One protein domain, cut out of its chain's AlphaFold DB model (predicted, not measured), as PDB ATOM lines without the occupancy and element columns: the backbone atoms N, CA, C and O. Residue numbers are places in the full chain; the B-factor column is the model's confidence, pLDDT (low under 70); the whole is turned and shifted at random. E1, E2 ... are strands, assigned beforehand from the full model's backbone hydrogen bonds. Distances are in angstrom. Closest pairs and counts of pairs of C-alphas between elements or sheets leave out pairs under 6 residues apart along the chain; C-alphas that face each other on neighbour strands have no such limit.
ATOM      1  N   VAL A 151      -9.328  16.483 -33.216       98.00
ATOM      2  CA  VAL A 151     -10.483  16.965 -33.977       98.00
ATOM      3  C   VAL A 151     -10.021  17.362 -35.379       98.00
ATOM      4  O   VAL A 151      -8.984  18.019 -35.500       98.00
ATOM      5  N   ALA A 152     -10.784  16.949 -36.383       98.25
ATOM      6  CA  ALA A 152     -10.698  17.395 -37.769       98.25
ATOM      7  C   ALA A 152     -12.104  17.808 -38.222       98.25
ATOM      8  O   ALA A 152     -13.059  17.079 -37.939       98.25
ATOM      9  N   GLU A 153     -12.221  18.979 -38.842       98.69
ATOM     10  CA  GLU A 153     -13.480  19.527 -39.347       98.69
ATOM     11  C   GLU A 153     -13.268  20.063 -40.770       98.69
ATOM     12  O   GLU A 153     -12.546  21.041 -40.972       98.69
ATOM     13  N   LEU A 154     -13.949  19.468 -41.750       98.75
ATOM     14  CA  LEU A 154     -13.937  19.897 -43.146       98.75
ATOM     15  C   LEU A 154     -15.326  20.350 -43.587       98.75
ATOM     16  O   LEU A 154     -16.291  19.588 -43.606       98.75
ATOM     17  N   SER A 155     -15.428  21.601 -44.032       98.75
ATOM     18  CA  SER A 155     -16.636  22.151 -44.640       98.75
ATOM     19  C   SER A 155     -16.372  22.655 -46.055       98.75
ATOM     20  O   SER A 155     -15.750  23.703 -46.243       98.75
ATOM     21  N   VAL A 156     -17.012  22.037 -47.047       98.81
ATOM     22  CA  VAL A 156     -16.938  22.465 -48.452       98.81
ATOM     23  C   VAL A 156     -18.303  22.919 -48.962       98.81
ATOM     24  O   VAL A 156     -19.333  22.287 -48.708       98.81
ATOM     25  N   GLN A 157     -18.343  24.063 -49.651       98.50
ATOM     26  CA  GLN A 157     -19.576  24.600 -50.225       98.50
ATOM     27  C   GLN A 157     -19.383  25.140 -51.636       98.50
ATOM     28  O   GLN A 157     -18.711  26.153 -51.819       98.50
ATOM     29  N   GLU A 158     -20.134  24.591 -52.583       97.25
ATOM     30  CA  GLU A 158     -20.198  25.089 -53.954       97.25
ATOM     31  C   GLU A 158     -21.616  25.561 -54.297       97.25
ATOM     32  O   GLU A 158     -22.607  24.898 -53.959       97.25
ATOM     33  N   ARG A 159     -21.756  26.767 -54.873       96.31
ATOM     34  CA  ARG A 159     -23.087  27.335 -55.150       96.31
ATOM     35  C   ARG A 159     -23.183  28.223 -56.386       96.31
ATOM     36  O   ARG A 159     -22.380  29.130 -56.574       96.31
ATOM     37  N   ASN A 160     -24.349  28.155 -57.027       97.38
ATOM     38  CA  ASN A 160     -24.807  29.084 -58.068       97.38
ATOM     39  C   ASN A 160     -23.945  29.070 -59.341       97.38
ATOM     40  O   ASN A 160     -23.673  30.134 -59.904       97.38
ATOM     41  N   ASN A 161     -23.542  27.885 -59.787       96.19
ATOM     42  CA  ASN A 161     -22.759  27.684 -60.996       96.19
ATOM     43  C   ASN A 161     -23.640  27.207 -62.162       96.19
ATOM     44  O   ASN A 161     -24.750  26.710 -61.971       96.19
ATOM     45  N   THR A 162     -23.200  27.382 -63.412       98.06
ATOM     46  CA  THR A 162     -23.916  26.724 -64.526       98.06
ATOM     47  C   THR A 162     -23.494  25.263 -64.618       98.06
ATOM     48  O   THR A 162     -24.356  24.386 -64.637       98.06
ATOM     49  N   PHE A 163     -22.185  25.025 -64.616       98.19
ATOM     50  CA  PHE A 163     -21.558  23.712 -64.522       98.19
ATOM     51  C   PHE A 163     -20.656  23.702 -63.294       98.19
ATOM     52  O   PHE A 163     -19.890  24.651 -63.113       98.19
ATOM     53  N   ALA A 164     -20.801  22.663 -62.485       98.00
ATOM     54  CA  ALA A 164     -20.091  22.446 -61.238       98.00
ATOM     55  C   ALA A 164     -19.562  21.013 -61.210       98.00
ATOM     56  O   ALA A 164     -20.330  20.078 -61.463       98.00
ATOM     57  N   GLU A 165     -18.273  20.871 -60.933       98.62
ATOM     58  CA  GLU A 165     -17.623  19.603 -60.621       98.62
ATOM     59  C   GLU A 165     -16.909  19.756 -59.276       98.62
ATOM     60  O   GLU A 165     -16.002  20.577 -59.133       98.62
ATOM     61  N   LEU A 166     -17.334  18.971 -58.288       98.62
ATOM     62  CA  LEU A 166     -16.823  19.011 -56.925       98.62
ATOM     63  C   LEU A 166     -16.294  17.646 -56.508       98.62
ATOM     64  O   LEU A 166     -17.038  16.673 -56.387       98.62
ATOM     65  N   SER A 167     -15.004  17.597 -56.190       98.75
ATOM     66  CA  SER A 167     -14.351  16.445 -55.584       98.75
ATOM     67  C   SER A 167     -13.810  16.792 -54.200       98.75
ATOM     68  O   SER A 167     -13.024  17.727 -54.041       98.75
ATOM     69  N   VAL A 168     -14.218  16.022 -53.191       98.88
ATOM     70  CA  VAL A 168     -13.764  16.184 -51.806       98.88
ATOM     71  C   VAL A 168     -13.228  14.862 -51.276       98.88
ATOM     72  O   VAL A 168     -13.934  13.854 -51.277       98.88
ATOM     73  N   GLU A 169     -11.994  14.876 -50.778       98.88
ATOM     74  CA  GLU A 169     -11.388  13.748 -50.077       98.88
ATOM     75  C   GLU A 169     -10.884  14.172 -48.693       98.88
ATOM     76  O   GLU A 169     -10.006  15.026 -48.566       98.88
ATOM     77  N   GLU A 170     -11.379  13.510 -47.648       98.62
ATOM     78  CA  GLU A 170     -10.895  13.695 -46.280       98.62
ATOM     79  C   GLU A 170     -10.209  12.423 -45.775       98.62
ATOM     80  O   GLU A 170     -10.707  11.296 -45.910       98.62
ATOM     81  N   ARG A 171      -9.044  12.594 -45.144       98.69
ATOM     82  CA  ARG A 171      -8.421  11.552 -44.325       98.69
ATOM     83  C   ARG A 171      -8.109  12.086 -42.938       98.69
ATOM     84  O   ARG A 171      -7.076  12.727 -42.736       98.69
ATOM     85  N   ALA A 172      -8.937  11.710 -41.976       97.75
ATOM     86  CA  ALA A 172      -8.792  12.109 -40.587       97.75
ATOM     87  C   ALA A 172      -8.358  10.934 -39.698       97.75
ATOM     88  O   ALA A 172      -8.908   9.830 -39.741       97.75
ATOM     89  N   ALA A 173      -7.365  11.172 -38.846       97.38
ATOM     90  CA  ALA A 173      -6.968  10.256 -37.783       97.38
ATOM     91  C   ALA A 173      -7.008  10.988 -36.440       97.38
ATOM     92  O   ALA A 173      -6.152  11.834 -36.168       97.38
ATOM     93  N   GLY A 174      -7.970  10.649 -35.579       95.19
ATOM     94  CA  GLY A 174      -8.140  11.363 -34.322       95.19
ATOM     95  C   GLY A 174      -9.217  10.853 -33.384       95.19
ATOM     96  O   GLY A 174      -9.489   9.663 -33.324       95.19
ATOM     97  N   SER A 175      -9.783  11.732 -32.559       97.19
ATOM     98  CA  SER A 175     -10.932  11.374 -31.713       97.19
ATOM     99  C   SER A 175     -12.252  11.657 -32.425       97.19
ATOM    100  O   SER A 175     -13.163  10.842 -32.301       97.19
ATOM    101  N   PHE A 176     -12.319  12.759 -33.169       97.94
ATOM    102  CA  PHE A 176     -13.482  13.236 -33.911       97.94
ATOM    103  C   PHE A 176     -13.053  13.647 -35.321       97.94
ATOM    104  O   PHE A 176     -12.000  14.273 -35.467       97.94
ATOM    105  N   ALA A 177     -13.863  13.284 -36.308       98.25
ATOM    106  CA  ALA A 177     -13.800  13.756 -37.684       98.25
ATOM    107  C   ALA A 177     -15.217  14.171 -38.104       98.25
ATOM    108  O   ALA A 177     -16.164  13.442 -37.794       98.25
ATOM    109  N   GLU A 178     -15.348  15.336 -38.731       98.62
ATOM    110  CA  GLU A 178     -16.606  15.842 -39.281       98.62
ATOM    111  C   GLU A 178     -16.368  16.378 -40.695       98.62
ATOM    112  O   GLU A 178     -15.627  17.343 -40.884       98.62
ATOM    113  N   LEU A 179     -17.060  15.798 -41.674       98.75
ATOM    114  CA  LEU A 179     -17.076  16.250 -43.058       98.75
ATOM    115  C   LEU A 179     -18.478  16.719 -43.447       98.75
ATOM    116  O   LEU A 179     -19.431  15.946 -43.508       98.75
ATOM    117  N   SER A 180     -18.608  17.998 -43.793       98.69
ATOM    118  CA  SER A 180     -19.835  18.584 -44.330       98.69
ATOM    119  C   SER A 180     -19.620  19.125 -45.742       98.69
ATOM    120  O   SER A 180     -18.982  20.163 -45.935       98.69
ATOM    121  N   VAL A 181     -20.296  18.534 -46.726       98.81
ATOM    122  CA  VAL A 181     -20.267  18.989 -48.123       98.81
ATOM    123  C   VAL A 181     -21.644  19.470 -48.570       98.81
ATOM    124  O   VAL A 181     -22.670  18.825 -48.332       98.81
ATOM    125  N   GLN A 182     -21.698  20.647 -49.202       98.38
ATOM    126  CA  GLN A 182     -22.945  21.212 -49.714       98.38
ATOM    127  C   GLN A 182     -22.795  21.779 -51.120       98.38
ATOM    128  O   GLN A 182     -22.124  22.793 -51.307       98.38
ATOM    129  N   GLU A 183     -23.579  21.252 -52.050       96.75
ATOM    130  CA  GLU A 183     -23.670  21.762 -53.413       96.75
ATOM    131  C   GLU A 183     -25.091  22.258 -53.706       96.75
ATOM    132  O   GLU A 183     -26.081  21.594 -53.366       96.75
ATOM    133  N   ARG A 184     -25.233  23.482 -54.242       95.50
ATOM    134  CA  ARG A 184     -26.567  24.068 -54.472       95.50
ATOM    135  C   ARG A 184     -26.689  24.986 -55.682       95.50
ATOM    136  O   ARG A 184     -25.890  25.898 -55.864       95.50
ATOM    137  N   ASN A 185     -27.869  24.934 -56.300       96.69
ATOM    138  CA  ASN A 185     -28.346  25.879 -57.318       96.69
ATOM    139  C   ASN A 185     -27.513  25.877 -58.611       96.69
ATOM    140  O   ASN A 185     -27.262  26.945 -59.177       96.69
ATOM    141  N   ASN A 186     -27.113  24.699 -59.071       95.31
ATOM    142  CA  ASN A 186     -26.362  24.493 -60.300       95.31
ATOM    143  C   ASN A 186     -27.278  24.033 -61.446       95.31
ATOM    144  O   ASN A 186     -28.370  23.504 -61.229       95.31
ATOM    145  N   THR A 187     -26.885  24.251 -62.705       97.31
ATOM    146  CA  THR A 187     -27.633  23.623 -63.817       97.31
ATOM    147  C   THR A 187     -27.210  22.167 -63.966       97.31
ATOM    148  O   THR A 187     -28.069  21.287 -63.978       97.31
ATOM    149  N   PHE A 188     -25.902  21.931 -64.024       97.38
ATOM    150  CA  PHE A 188     -25.277  20.616 -63.989       97.38
ATOM    151  C   PHE A 188     -24.328  20.564 -62.798       97.38
ATOM    152  O   PHE A 188     -23.569  21.514 -62.600       97.38
ATOM    153  N   ALA A 189     -24.426  19.485 -62.037       97.38
ATOM    154  CA  ALA A 189     -23.694  19.231 -60.812       97.38
ATOM    155  C   ALA A 189     -23.158  17.799 -60.843       97.38
ATOM    156  O   ALA A 189     -23.933  16.868 -61.088       97.38
ATOM    157  N   GLU A 190     -21.858  17.650 -60.624       98.25
ATOM    158  CA  GLU A 190     -21.200  16.375 -60.356       98.25
ATOM    159  C   GLU A 190     -20.458  16.495 -59.025       98.25
ATOM    160  O   GLU A 190     -19.566  17.330 -58.873       98.25
ATOM    161  N   LEU A 191     -20.842  15.668 -58.057       98.38
ATOM    162  CA  LEU A 191     -20.316  15.686 -56.702       98.38
ATOM    163  C   LEU A 191     -19.781  14.309 -56.318       98.38
ATOM    164  O   LEU A 191     -20.518  13.325 -56.241       98.38
ATOM    165  N   SER A 192     -18.495  14.260 -55.994       98.62
ATOM    166  CA  SER A 192     -17.814  13.087 -55.463       98.62
ATOM    167  C   SER A 192     -17.225  13.388 -54.090       98.62
ATOM    168  O   SER A 192     -16.418  14.306 -53.934       98.62
ATOM    169  N   VAL A 193     -17.622  12.611 -53.083       98.81
ATOM    170  CA  VAL A 193     -17.153  12.760 -51.702       98.81
ATOM    171  C   VAL A 193     -16.614  11.433 -51.192       98.81
ATOM    172  O   VAL A 193     -17.312  10.420 -51.233       98.81
ATOM    173  N   GLU A 194     -15.390  11.442 -50.672       98.75
ATOM    174  CA  GLU A 194     -14.786  10.293 -50.003       98.75
ATOM    175  C   GLU A 194     -14.281  10.658 -48.599       98.75
ATOM    176  O   GLU A 194     -13.370  11.471 -48.443       98.75
ATOM    177  N   GLU A 195     -14.820   9.995 -47.575       98.06
ATOM    178  CA  GLU A 195     -14.353  10.094 -46.193       98.06
ATOM    179  C   GLU A 195     -13.564   8.843 -45.799       98.06
ATOM    180  O   GLU A 195     -13.998   7.697 -45.987       98.06
ATOM    181  N   ARG A 196     -12.396   9.050 -45.184       98.50
ATOM    182  CA  ARG A 196     -11.715   8.015 -44.402       98.50
ATOM    183  C   ARG A 196     -11.359   8.532 -43.017       98.50
ATOM    184  O   ARG A 196     -10.330   9.185 -42.842       98.50
ATOM    185  N   ALA A 197     -12.138   8.124 -42.025       97.25
ATOM    186  CA  ALA A 197     -11.947   8.511 -40.638       97.25
ATOM    187  C   ALA A 197     -11.486   7.330 -39.770       97.25
ATOM    188  O   ALA A 197     -12.047   6.231 -39.791       97.25
ATOM    189  N   ALA A 198     -10.459   7.552 -38.955       96.81
ATOM    190  CA  ALA A 198     -10.028   6.617 -37.921       96.81
ATOM    191  C   ALA A 198     -10.041   7.319 -36.562       96.81
ATOM    192  O   ALA A 198      -9.169   8.142 -36.277       96.81
ATOM    193  N   GLY A 199     -11.003   6.981 -35.704       94.75
ATOM    194  CA  GLY A 199     -11.167   7.687 -34.440       94.75
ATOM    195  C   GLY A 199     -12.333   7.236 -33.587       94.75
ATOM    196  O   GLY A 199     -12.870   6.166 -33.790       94.75
ATOM    197  N   SER A 200     -12.716   7.994 -32.563       96.69
ATOM    198  CA  SER A 200     -13.867   7.586 -31.740       96.69
ATOM    199  C   SER A 200     -15.196   7.853 -32.451       96.69
ATOM    200  O   SER A 200     -16.099   7.023 -32.336       96.69
ATOM    201  N   PHE A 201     -15.280   8.964 -33.179       97.44
ATOM    202  CA  PHE A 201     -16.466   9.446 -33.879       97.44
ATOM    203  C   PHE A 201     -16.082   9.913 -35.287       97.44
ATOM    204  O   PHE A 201     -15.046  10.565 -35.436       97.44
ATOM    205  N   ALA A 202     -16.917   9.577 -36.261       97.94
ATOM    206  CA  ALA A 202     -16.885  10.071 -37.632       97.94
ATOM    207  C   ALA A 202     -18.307  10.505 -38.022       97.94
ATOM    208  O   ALA A 202     -19.262   9.797 -37.679       97.94
ATOM    209  N   GLU A 203     -18.437  11.662 -38.664       98.44
ATOM    210  CA  GLU A 203     -19.700  12.186 -39.182       98.44
ATOM    211  C   GLU A 203     -19.488  12.748 -40.591       98.44
ATOM    212  O   GLU A 203     -18.766  13.726 -40.772       98.44
ATOM    213  N   LEU A 204     -20.192  12.180 -41.571       98.62
ATOM    214  CA  LEU A 204     -20.255  12.678 -42.938       98.62
ATOM    215  C   LEU A 204     -21.667  13.154 -43.275       98.62
ATOM    216  O   LEU A 204     -22.624  12.379 -43.337       98.62
ATOM    217  N   SER A 205     -21.792  14.444 -43.576       98.50
ATOM    218  CA  SER A 205     -23.015  15.059 -44.083       98.50
ATOM    219  C   SER A 205     -22.830  15.593 -45.500       98.50
ATOM    220  O   SER A 205     -22.066  16.526 -45.738       98.50
ATOM    221  N   VAL A 206     -23.609  15.069 -46.446       98.62
ATOM    222  CA  VAL A 206     -23.618  15.534 -47.836       98.62
ATOM    223  C   VAL A 206     -25.005  16.035 -48.215       98.62
ATOM    224  O   VAL A 206     -26.019  15.359 -48.010       98.62
ATOM    225  N   GLN A 207     -25.077  17.254 -48.753       97.44
ATOM    226  CA  GLN A 207     -26.335  17.865 -49.177       97.44
ATOM    227  C   GLN A 207     -26.239  18.474 -50.571       97.44
ATOM    228  O   GLN A 207     -25.630  19.529 -50.743       97.44
ATOM    229  N   GLU A 208     -26.998  17.918 -51.504       94.69
ATOM    230  CA  GLU A 208     -27.140  18.452 -52.853       94.69
ATOM    231  C   GLU A 208     -28.562  18.985 -53.072       94.69
ATOM    232  O   GLU A 208     -29.555  18.333 -52.716       94.69
ATOM    233  N   ARG A 209     -28.703  20.224 -53.568       94.06
ATOM    234  CA  ARG A 209     -30.036  20.825 -53.733       94.06
ATOM    235  C   ARG A 209     -30.190  21.763 -54.922       94.06
ATOM    236  O   ARG A 209     -29.385  22.664 -55.124       94.06
ATOM    237  N   ASN A 210     -31.390  21.734 -55.497       94.44
ATOM    238  CA  ASN A 210     -31.873  22.680 -56.505       94.44
ATOM    239  C   ASN A 210     -31.063  22.649 -57.813       94.44
ATOM    240  O   ASN A 210     -30.844  23.707 -58.410       94.44
ATOM    241  N   ASN A 211     -30.645  21.462 -58.251       92.06
ATOM    242  CA  ASN A 211     -29.917  21.269 -59.500       92.06
ATOM    243  C   ASN A 211     -30.851  20.810 -60.633       92.06
ATOM    244  O   ASN A 211     -31.907  20.217 -60.396       92.06
ATOM    245  N   THR A 212     -30.521  21.103 -61.896       94.25
ATOM    246  CA  THR A 212     -31.312  20.527 -63.008       94.25
ATOM    247  C   THR A 212     -30.894  19.081 -63.249       94.25
ATOM    248  O   THR A 212     -31.753  18.200 -63.275       94.25
ATOM    249  N   PHE A 213     -29.590  18.852 -63.369       93.94
ATOM    250  CA  PHE A 213     -28.961  17.539 -63.434       93.94
ATOM    251  C   PHE A 213     -27.951  17.425 -62.299       93.94
ATOM    252  O   PHE A 213     -27.198  18.372 -62.074       93.94
ATOM    253  N   ALA A 214     -27.985  16.289 -61.620       94.31
ATOM    254  CA  ALA A 214     -27.217  15.977 -60.430       94.31
ATOM    255  C   ALA A 214     -26.646  14.562 -60.554       94.31
ATOM    256  O   ALA A 214     -27.397  13.629 -60.860       94.31
ATOM    257  N   GLU A 215     -25.349  14.411 -60.333       96.25
ATOM    258  CA  GLU A 215     -24.696  13.123 -60.118       96.25
ATOM    259  C   GLU A 215     -23.939  13.184 -58.794       96.25
ATOM    260  O   GLU A 215     -23.048  14.013 -58.622       96.25
ATOM    261  N   LEU A 216     -24.311  12.313 -57.860       96.94
ATOM    262  CA  LEU A 216     -23.766  12.275 -56.513       96.94
ATOM    263  C   LEU A 216     -23.181  10.898 -56.208       96.94
ATOM    264  O   LEU A 216     -23.881   9.882 -56.187       96.94
ATOM    265  N   SER A 217     -21.893  10.874 -55.888       98.06
ATOM    266  CA  SER A 217     -21.184   9.710 -55.373       98.06
ATOM    267  C   SER A 217     -20.612  10.006 -53.991       98.06
ATOM    268  O   SER A 217     -19.827  10.934 -53.818       98.06
ATOM    269  N   VAL A 218     -20.972   9.191 -53.001       98.44
ATOM    270  CA  VAL A 218     -20.489   9.322 -51.622       98.44
ATOM    271  C   VAL A 218     -19.917   7.996 -51.139       98.44
ATOM    272  O   VAL A 218     -20.589   6.966 -51.193       98.44
ATOM    273  N   GLU A 219     -18.690   8.021 -50.629       98.44
ATOM    274  CA  GLU A 219     -18.049   6.882 -49.985       98.44
ATOM    275  C   GLU A 219     -17.537   7.253 -48.586       98.44
ATOM    276  O   GLU A 219     -16.682   8.116 -48.450       98.44
ATOM    277  N   GLU A 220     -17.988   6.552 -47.547       95.44
ATOM    278  CA  GLU A 220     -17.418   6.640 -46.196       95.44
ATOM    279  C   GLU A 220     -16.671   5.352 -45.842       95.44
ATOM    280  O   GLU A 220     -17.158   4.229 -46.029       95.44
ATOM    281  N   ARG A 221     -15.494   5.504 -45.229       97.94
ATOM    282  CA  ARG A 221     -14.838   4.451 -44.453       97.94
ATOM    283  C   ARG A 221     -14.462   4.962 -43.068       97.94
ATOM    284  O   ARG A 221     -13.426   5.601 -42.900       97.94
ATOM    285  N   ALA A 222     -15.230   4.558 -42.068       96.25
ATOM    286  CA  ALA A 222     -14.978   4.901 -40.677       96.25
ATOM    287  C   ALA A 222     -14.483   3.697 -39.865       96.25
ATOM    288  O   ALA A 222     -14.985   2.575 -39.977       96.25
ATOM    289  N   ALA A 223     -13.505   3.918 -38.991       95.62
ATOM    290  CA  ALA A 223     -13.041   2.928 -38.025       95.62
ATOM    291  C   ALA A 223     -13.050   3.501 -36.604       95.62
ATOM    292  O   ALA A 223     -12.205   4.330 -36.261       95.62
ATOM    293  N   GLY A 224     -13.945   2.977 -35.759       93.94
ATOM    294  CA  GLY A 224     -13.917   3.195 -34.317       93.94
ATOM    295  C   GLY A 224     -15.238   3.026 -33.584       93.94
ATOM    296  O   GLY A 224     -15.823   1.960 -33.669       93.94
ATOM    297  N   SER A 225     -15.663   3.961 -32.726       95.31
ATOM    298  CA  SER A 225     -16.832   3.687 -31.861       95.31
ATOM    299  C   SER A 225     -18.164   4.012 -32.532       95.31
ATOM    300  O   SER A 225     -19.085   3.197 -32.423       95.31
ATOM    301  N   PHE A 226     -18.242   5.156 -33.210       96.69
ATOM    302  CA  PHE A 226     -19.443   5.686 -33.848       96.69
ATOM    303  C   PHE A 226     -19.106   6.216 -35.246       96.69
ATOM    304  O   PHE A 226     -18.076   6.870 -35.402       96.69
ATOM    305  N   ALA A 227     -19.976   5.932 -36.209       97.25
ATOM    306  CA  ALA A 227     -19.959   6.476 -37.563       97.25
ATOM    307  C   ALA A 227     -21.385   6.907 -37.941       97.25
ATOM    308  O   ALA A 227     -22.334   6.170 -37.636       97.25
ATOM    309  N   GLU A 228     -21.534   8.083 -38.543       98.00
ATOM    310  CA  GLU A 228     -22.805   8.605 -39.050       98.00
ATOM    311  C   GLU A 228     -22.630   9.146 -40.474       98.00
ATOM    312  O   GLU A 228     -21.913  10.118 -40.688       98.00
ATOM    313  N   LEU A 229     -23.363   8.566 -41.426       98.19
ATOM    314  CA  LEU A 229     -23.462   9.033 -42.804       98.19
ATOM    315  C   LEU A 229     -24.864   9.549 -43.103       98.19
ATOM    316  O   LEU A 229     -25.853   8.811 -43.076       98.19
ATOM    317  N   SER A 230     -24.951  10.822 -43.473       98.06
ATOM    318  CA  SER A 230     -26.187  11.499 -43.841       98.06
ATOM    319  C   SER A 230     -26.084  12.113 -45.234       98.06
ATOM    320  O   SER A 230     -25.419  13.126 -45.437       98.06
ATOM    321  N   VAL A 231     -26.796  11.534 -46.200       98.00
ATOM    322  CA  VAL A 231     -26.853  12.016 -47.585       98.00
ATOM    323  C   VAL A 231     -28.249  12.529 -47.910       98.00
ATOM    324  O   VAL A 231     -29.266  11.880 -47.636       98.00
ATOM    325  N   GLN A 232     -28.321  13.723 -48.495       95.62
ATOM    326  CA  GLN A 232     -29.586  14.356 -48.822       95.62
ATOM    327  C   GLN A 232     -29.584  15.090 -50.160       95.62
ATOM    328  O   GLN A 232     -28.979  16.152 -50.289       95.62
ATOM    329  N   GLU A 233     -30.450  14.634 -51.057       90.94
ATOM    330  CA  GLU A 233     -30.750  15.282 -52.331       90.94
ATOM    331  C   GLU A 233     -32.148  15.899 -52.311       90.94
ATOM    332  O   GLU A 233     -33.123  15.287 -51.848       90.94
ATOM    333  N   ARG A 234     -32.287  17.149 -52.769       90.88
ATOM    334  CA  ARG A 234     -33.600  17.818 -52.812       90.88
ATOM    335  C   ARG A 234     -33.772  18.736 -54.008       90.88
ATOM    336  O   ARG A 234     -32.935  19.591 -54.267       90.88
ATOM    337  N   ASN A 235     -34.970  18.707 -54.584       90.31
ATOM    338  CA  ASN A 235     -35.397  19.600 -55.663       90.31
ATOM    339  C   ASN A 235     -34.511  19.505 -56.917       90.31
ATOM    340  O   ASN A 235     -34.328  20.510 -57.603       90.31
ATOM    341  N   ASN A 236     -33.980  18.316 -57.203       87.50
ATOM    342  CA  ASN A 236     -33.296  18.046 -58.459       87.50
ATOM    343  C   ASN A 236     -34.324  17.603 -59.518       87.50
ATOM    344  O   ASN A 236     -35.374  17.047 -59.171       87.50
ATOM    345  N   THR A 237     -34.089  17.910 -60.801       90.12
ATOM    346  CA  THR A 237     -34.985  17.443 -61.888       90.12
ATOM    347  C   THR A 237     -34.598  16.042 -62.353       90.12
ATOM    348  O   THR A 237     -35.472  15.195 -62.541       90.12
ATOM    349  N   PHE A 238     -33.297  15.806 -62.511       88.62
ATOM    350  CA  PHE A 238     -32.692  14.505 -62.766       88.62
ATOM    351  C   PHE A 238     -31.546  14.317 -61.775       88.62
ATOM    352  O   PHE A 238     -30.725  15.221 -61.645       88.62
ATOM    353  N   ALA A 239     -31.519  13.174 -61.094       89.94
ATOM    354  CA  ALA A 239     -30.498  12.835 -60.113       89.94
ATOM    355  C   ALA A 239     -30.065  11.374 -60.277       89.94
ATOM    356  O   ALA A 239     -30.905  10.503 -60.538       89.94
ATOM    357  N   GLU A 240     -28.768  11.131 -60.136       92.69
ATOM    358  CA  GLU A 240     -28.175   9.811 -59.954       92.69
ATOM    359  C   GLU A 240     -27.391   9.807 -58.642       92.69
ATOM    360  O   GLU A 240     -26.527  10.651 -58.442       92.69
ATOM    361  N   LEU A 241     -27.705   8.847 -57.768       93.62
ATOM    362  CA  LEU A 241     -27.124   8.740 -56.437       93.62
ATOM    363  C   LEU A 241     -26.452   7.381 -56.228       93.62
ATOM    364  O   LEU A 241     -27.077   6.324 -56.373       93.62
ATOM    365  N   SER A 242     -25.197   7.417 -55.789       95.94
ATOM    366  CA  SER A 242     -24.425   6.270 -55.322       95.94
ATOM    367  C   SER A 242     -23.877   6.544 -53.922       95.94
ATOM    368  O   SER A 242     -23.191   7.536 -53.699       95.94
ATOM    369  N   VAL A 243     -24.159   5.651 -52.970       97.00
ATOM    370  CA  VAL A 243     -23.678   5.762 -51.584       97.00
ATOM    371  C   VAL A 243     -23.079   4.434 -51.133       97.00
ATOM    372  O   VAL A 243     -23.739   3.393 -51.206       97.00
ATOM    373  N   GLU A 244     -21.847   4.470 -50.631       97.00
ATOM    374  CA  GLU A 244     -21.170   3.337 -50.008       97.00
ATOM    375  C   GLU A 244     -20.660   3.698 -48.606       97.00
ATOM    376  O   GLU A 244     -19.886   4.627 -48.433       97.00
ATOM    377  N   GLU A 245     -21.050   2.912 -47.601       95.56
ATOM    378  CA  GLU A 245     -20.579   3.054 -46.221       95.56
ATOM    379  C   GLU A 245     -19.797   1.804 -45.801       95.56
ATOM    380  O   GLU A 245     -20.261   0.665 -45.962       95.56
ATOM    381  N   ARG A 246     -18.612   1.993 -45.216       95.81
ATOM    382  CA  ARG A 246     -17.867   0.938 -44.521       95.81
ATOM    383  C   ARG A 246     -17.446   1.393 -43.132       95.81
ATOM    384  O   ARG A 246     -16.317   1.837 -42.933       95.81
ATOM    385  N   ALA A 247     -18.313   1.155 -42.157       93.56
ATOM    386  CA  ALA A 247     -18.010   1.370 -40.750       93.56
ATOM    387  C   ALA A 247     -17.489   0.092 -40.060       93.56
ATOM    388  O   ALA A 247     -18.089  -0.986 -40.126       93.56
ATOM    389  N   ALA A 248     -16.375   0.215 -39.341       91.44
ATOM    390  CA  ALA A 248     -15.849  -0.797 -38.433       91.44
ATOM    391  C   ALA A 248     -15.939  -0.276 -36.994       91.44
ATOM    392  O   ALA A 248     -15.037   0.419 -36.524       91.44
ATOM    393  N   GLY A 249     -17.020  -0.620 -36.288       89.94
ATOM    394  CA  GLY A 249     -17.261  -0.068 -34.962       89.94
ATOM    395  C   GLY A 249     -18.414  -0.654 -34.164       89.94
ATOM    396  O   GLY A 249     -18.934  -1.720 -34.489       89.94
ATOM    397  N   ASN A 250     -18.781   0.035 -33.079       92.81
ATOM    398  CA  ASN A 250     -19.898  -0.377 -32.223       92.81
ATOM    399  C   ASN A 250     -21.248   0.090 -32.781       92.81
ATOM    400  O   ASN A 250     -22.238  -0.629 -32.647       92.81
ATOM    401  N   VAL A 251     -21.285   1.294 -33.355       94.44
ATOM    402  CA  VAL A 251     -22.486   1.937 -33.901       94.44
ATOM    403  C   VAL A 251     -22.156   2.538 -35.263       94.44
ATOM    404  O   VAL A 251     -21.111   3.164 -35.415       94.44
ATOM    405  N   ALA A 252     -23.060   2.331 -36.216       94.50
ATOM    406  CA  ALA A 252     -23.030   2.890 -37.558       94.50
ATOM    407  C   ALA A 252     -24.462   3.306 -37.927       94.50
ATOM    408  O   ALA A 252     -25.390   2.505 -37.738       94.50
ATOM    409  N   GLU A 253     -24.647   4.543 -38.378       96.50
ATOM    410  CA  GLU A 253     -25.934   5.085 -38.817       96.50
ATOM    411  C   GLU A 253     -25.831   5.620 -40.246       96.50
ATOM    412  O   GLU A 253     -25.030   6.498 -40.526       96.50
ATOM    413  N   LEU A 254     -26.694   5.115 -41.132       96.25
ATOM    414  CA  LEU A 254     -26.815   5.569 -42.515       96.25
ATOM    415  C   LEU A 254     -28.209   6.136 -42.766       96.25
ATOM    416  O   LEU A 254     -29.220   5.433 -42.634       96.25
ATOM    417  N   SER A 255     -28.260   7.386 -43.210       96.81
ATOM    418  CA  SER A 255     -29.474   8.081 -43.624       96.81
ATOM    419  C   SER A 255     -29.318   8.625 -45.040       96.81
ATOM    420  O   SER A 255     -28.576   9.572 -45.269       96.81
ATOM    421  N   VAL A 256     -30.109   8.100 -45.978       95.69
ATOM    422  CA  VAL A 256     -30.197   8.617 -47.351       95.69
ATOM    423  C   VAL A 256     -31.602   9.161 -47.605       95.69
ATOM    424  O   VAL A 256     -32.600   8.470 -47.376       95.69
ATOM    425  N   GLN A 257     -31.704  10.415 -48.053       92.75
ATOM    426  CA  GLN A 257     -32.980  11.064 -48.358       92.75
ATOM    427  C   GLN A 257     -32.963  11.801 -49.698       92.75
ATOM    428  O   GLN A 257     -32.411  12.890 -49.798       92.75
ATOM    429  N   GLU A 258     -33.756  11.300 -50.640       86.00
ATOM    430  CA  GLU A 258     -34.078  11.968 -51.904       86.00
ATOM    431  C   GLU A 258     -35.469  12.619 -51.823       86.00
ATOM    432  O   GLU A 258     -36.449  12.018 -51.353       86.00
ATOM    433  N   ARG A 259     -35.586  13.885 -52.240       81.00
ATOM    434  CA  ARG A 259     -36.876  14.579 -52.389       81.00
ATOM    435  C   ARG A 259     -36.940  15.328 -53.709       81.00
ATOM    436  O   ARG A 259     -36.630  16.519 -53.766       81.00
ATOM    437  N   ASP A 260     -37.463  14.654 -54.719       70.12
ATOM    438  CA  ASP A 260     -37.595  15.237 -56.050       70.12
ATOM    439  C   ASP A 260     -38.869  16.055 -56.221       70.12
ATOM    440  O   ASP A 260     -39.970  15.694 -55.776       70.12
ATOM    441  N   THR A 261     -38.742  17.130 -56.987       55.59
ATOM    442  CA  THR A 261     -39.882  17.767 -57.635       55.59
ATOM    443  C   THR A 261     -40.279  16.930 -58.849       55.59
ATOM    444  O   THR A 261     -39.792  17.162 -59.950       55.59
ATOM    445  N   ARG A 262     -41.182  15.953 -58.667       44.06
ATOM    446  CA  ARG A 262     -41.823  15.238 -59.789       44.06
ATOM    447  C   ARG A 262     -42.406  16.246 -60.782       44.06
ATOM    448  O   ARG A 262     -43.409  16.889 -60.471       44.06
ATOM    449  N   ILE A 263     -41.858  16.302 -61.992       45.38
ATOM    450  CA  ILE A 263     -42.580  16.818 -63.155       45.38
ATOM    451  C   ILE A 263     -42.930  15.609 -64.025       45.38
ATOM    452  O   ILE A 263     -42.058  14.986 -64.624       45.38
ATOM    453  N   GLY A 264     -44.212  15.234 -63.990       35.31
ATOM    454  CA  GLY A 264     -44.841  14.303 -64.930       35.31
ATOM    455  C   GLY A 264     -45.581  15.035 -66.039       35.31
ATOM    456  O   GLY A 264     -45.770  16.266 -65.908       35.31
TER     457      GLY A 264
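AT A GLANCE: This is residues 151 to 264 of the 264 residues of an uncharacterized protein of Pelagicola sp. LXJ1103 (UniProt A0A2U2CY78). The chain is wound in stacked turns, a flattened solenoid with two walls of parallel strands face to face. One wall holds E2 and the first parts of E4, E5 and E6; the other holds E1, E3 and the later parts of E4, E5 and E6, which fold back from one wall to the other, and residues 260 to 264 trail off as a tail. The printed part has 114 residues, with no named helix and six named strands in the order E1 E2 E3 E4 E5 E6; the class is all strand. The strands form one branched sheet whose neighbour pairs are parallel. The whole is compact, with a radius of gyration of the C-alphas of 14.2 A, and elongated, spanning 44 by 24 by 14 A.

HOW THE PARTS SIT: E1, residues 151 to 159, is an edge strand, parallel to E3, residues 176 to 184, at 2 degrees; N 154 and O 178 are 2.8 A apart, within hydrogen-bond range. Between them in the chain comes E2, residues 163 to 173, also an edge strand; the closest C-alphas of E1 and E2 are those of Ala 152 and Ala 172, 6.3 A apart. E4, residues 188 to 209, bends by 174 degrees, and its pairing is staggered: residues 188 to 198 pair with E2, residues 201 to 209 with E3. E2 and E4 are parallel, with N 166 and O 190 at 2.8 A; E3 and E4 are parallel, with N 179 and O 203 at 2.8 A. E2 and E3 lie on one side of E4, and E5, residues 213 to 234, lies on the other side, parallel to it, with N 191 and O 215 at 2.8 A. E6, residues 238 to 259, is the third edge strand, parallel to E5, with N 216 and O 240 at 2.8 A. E5 and E6 each bend by 174 degrees too. E1 and E6 are apart. The sheet is twisted.

IN THESE COORDINATES: E1 begins at C-alpha 151, (-10.483, 16.965, -33.977), and is 26.7 A long from first to last C-alpha. E2 is 33.3 A long and E3 26.7 A. The ends of the bent strands come back near their starts: 11.3 A in E4, 11.6 A in E5 and 11.2 A in E6. E4 begins at C-alpha 188, (-25.277, 20.616, -63.989), and E6 ends at C-alpha 259, (-36.876, 14.579, -52.389).

THE WHOLE: The two C-alphas farthest apart, those of Gly 174 and Gly 264, are 47.9 A apart. The printed part has no cut, and its five links between strands are tight. It ends at residue 264, the chain's last. The mean pLDDT of the printed part is 94.1; residues 261 to 264 are under 70.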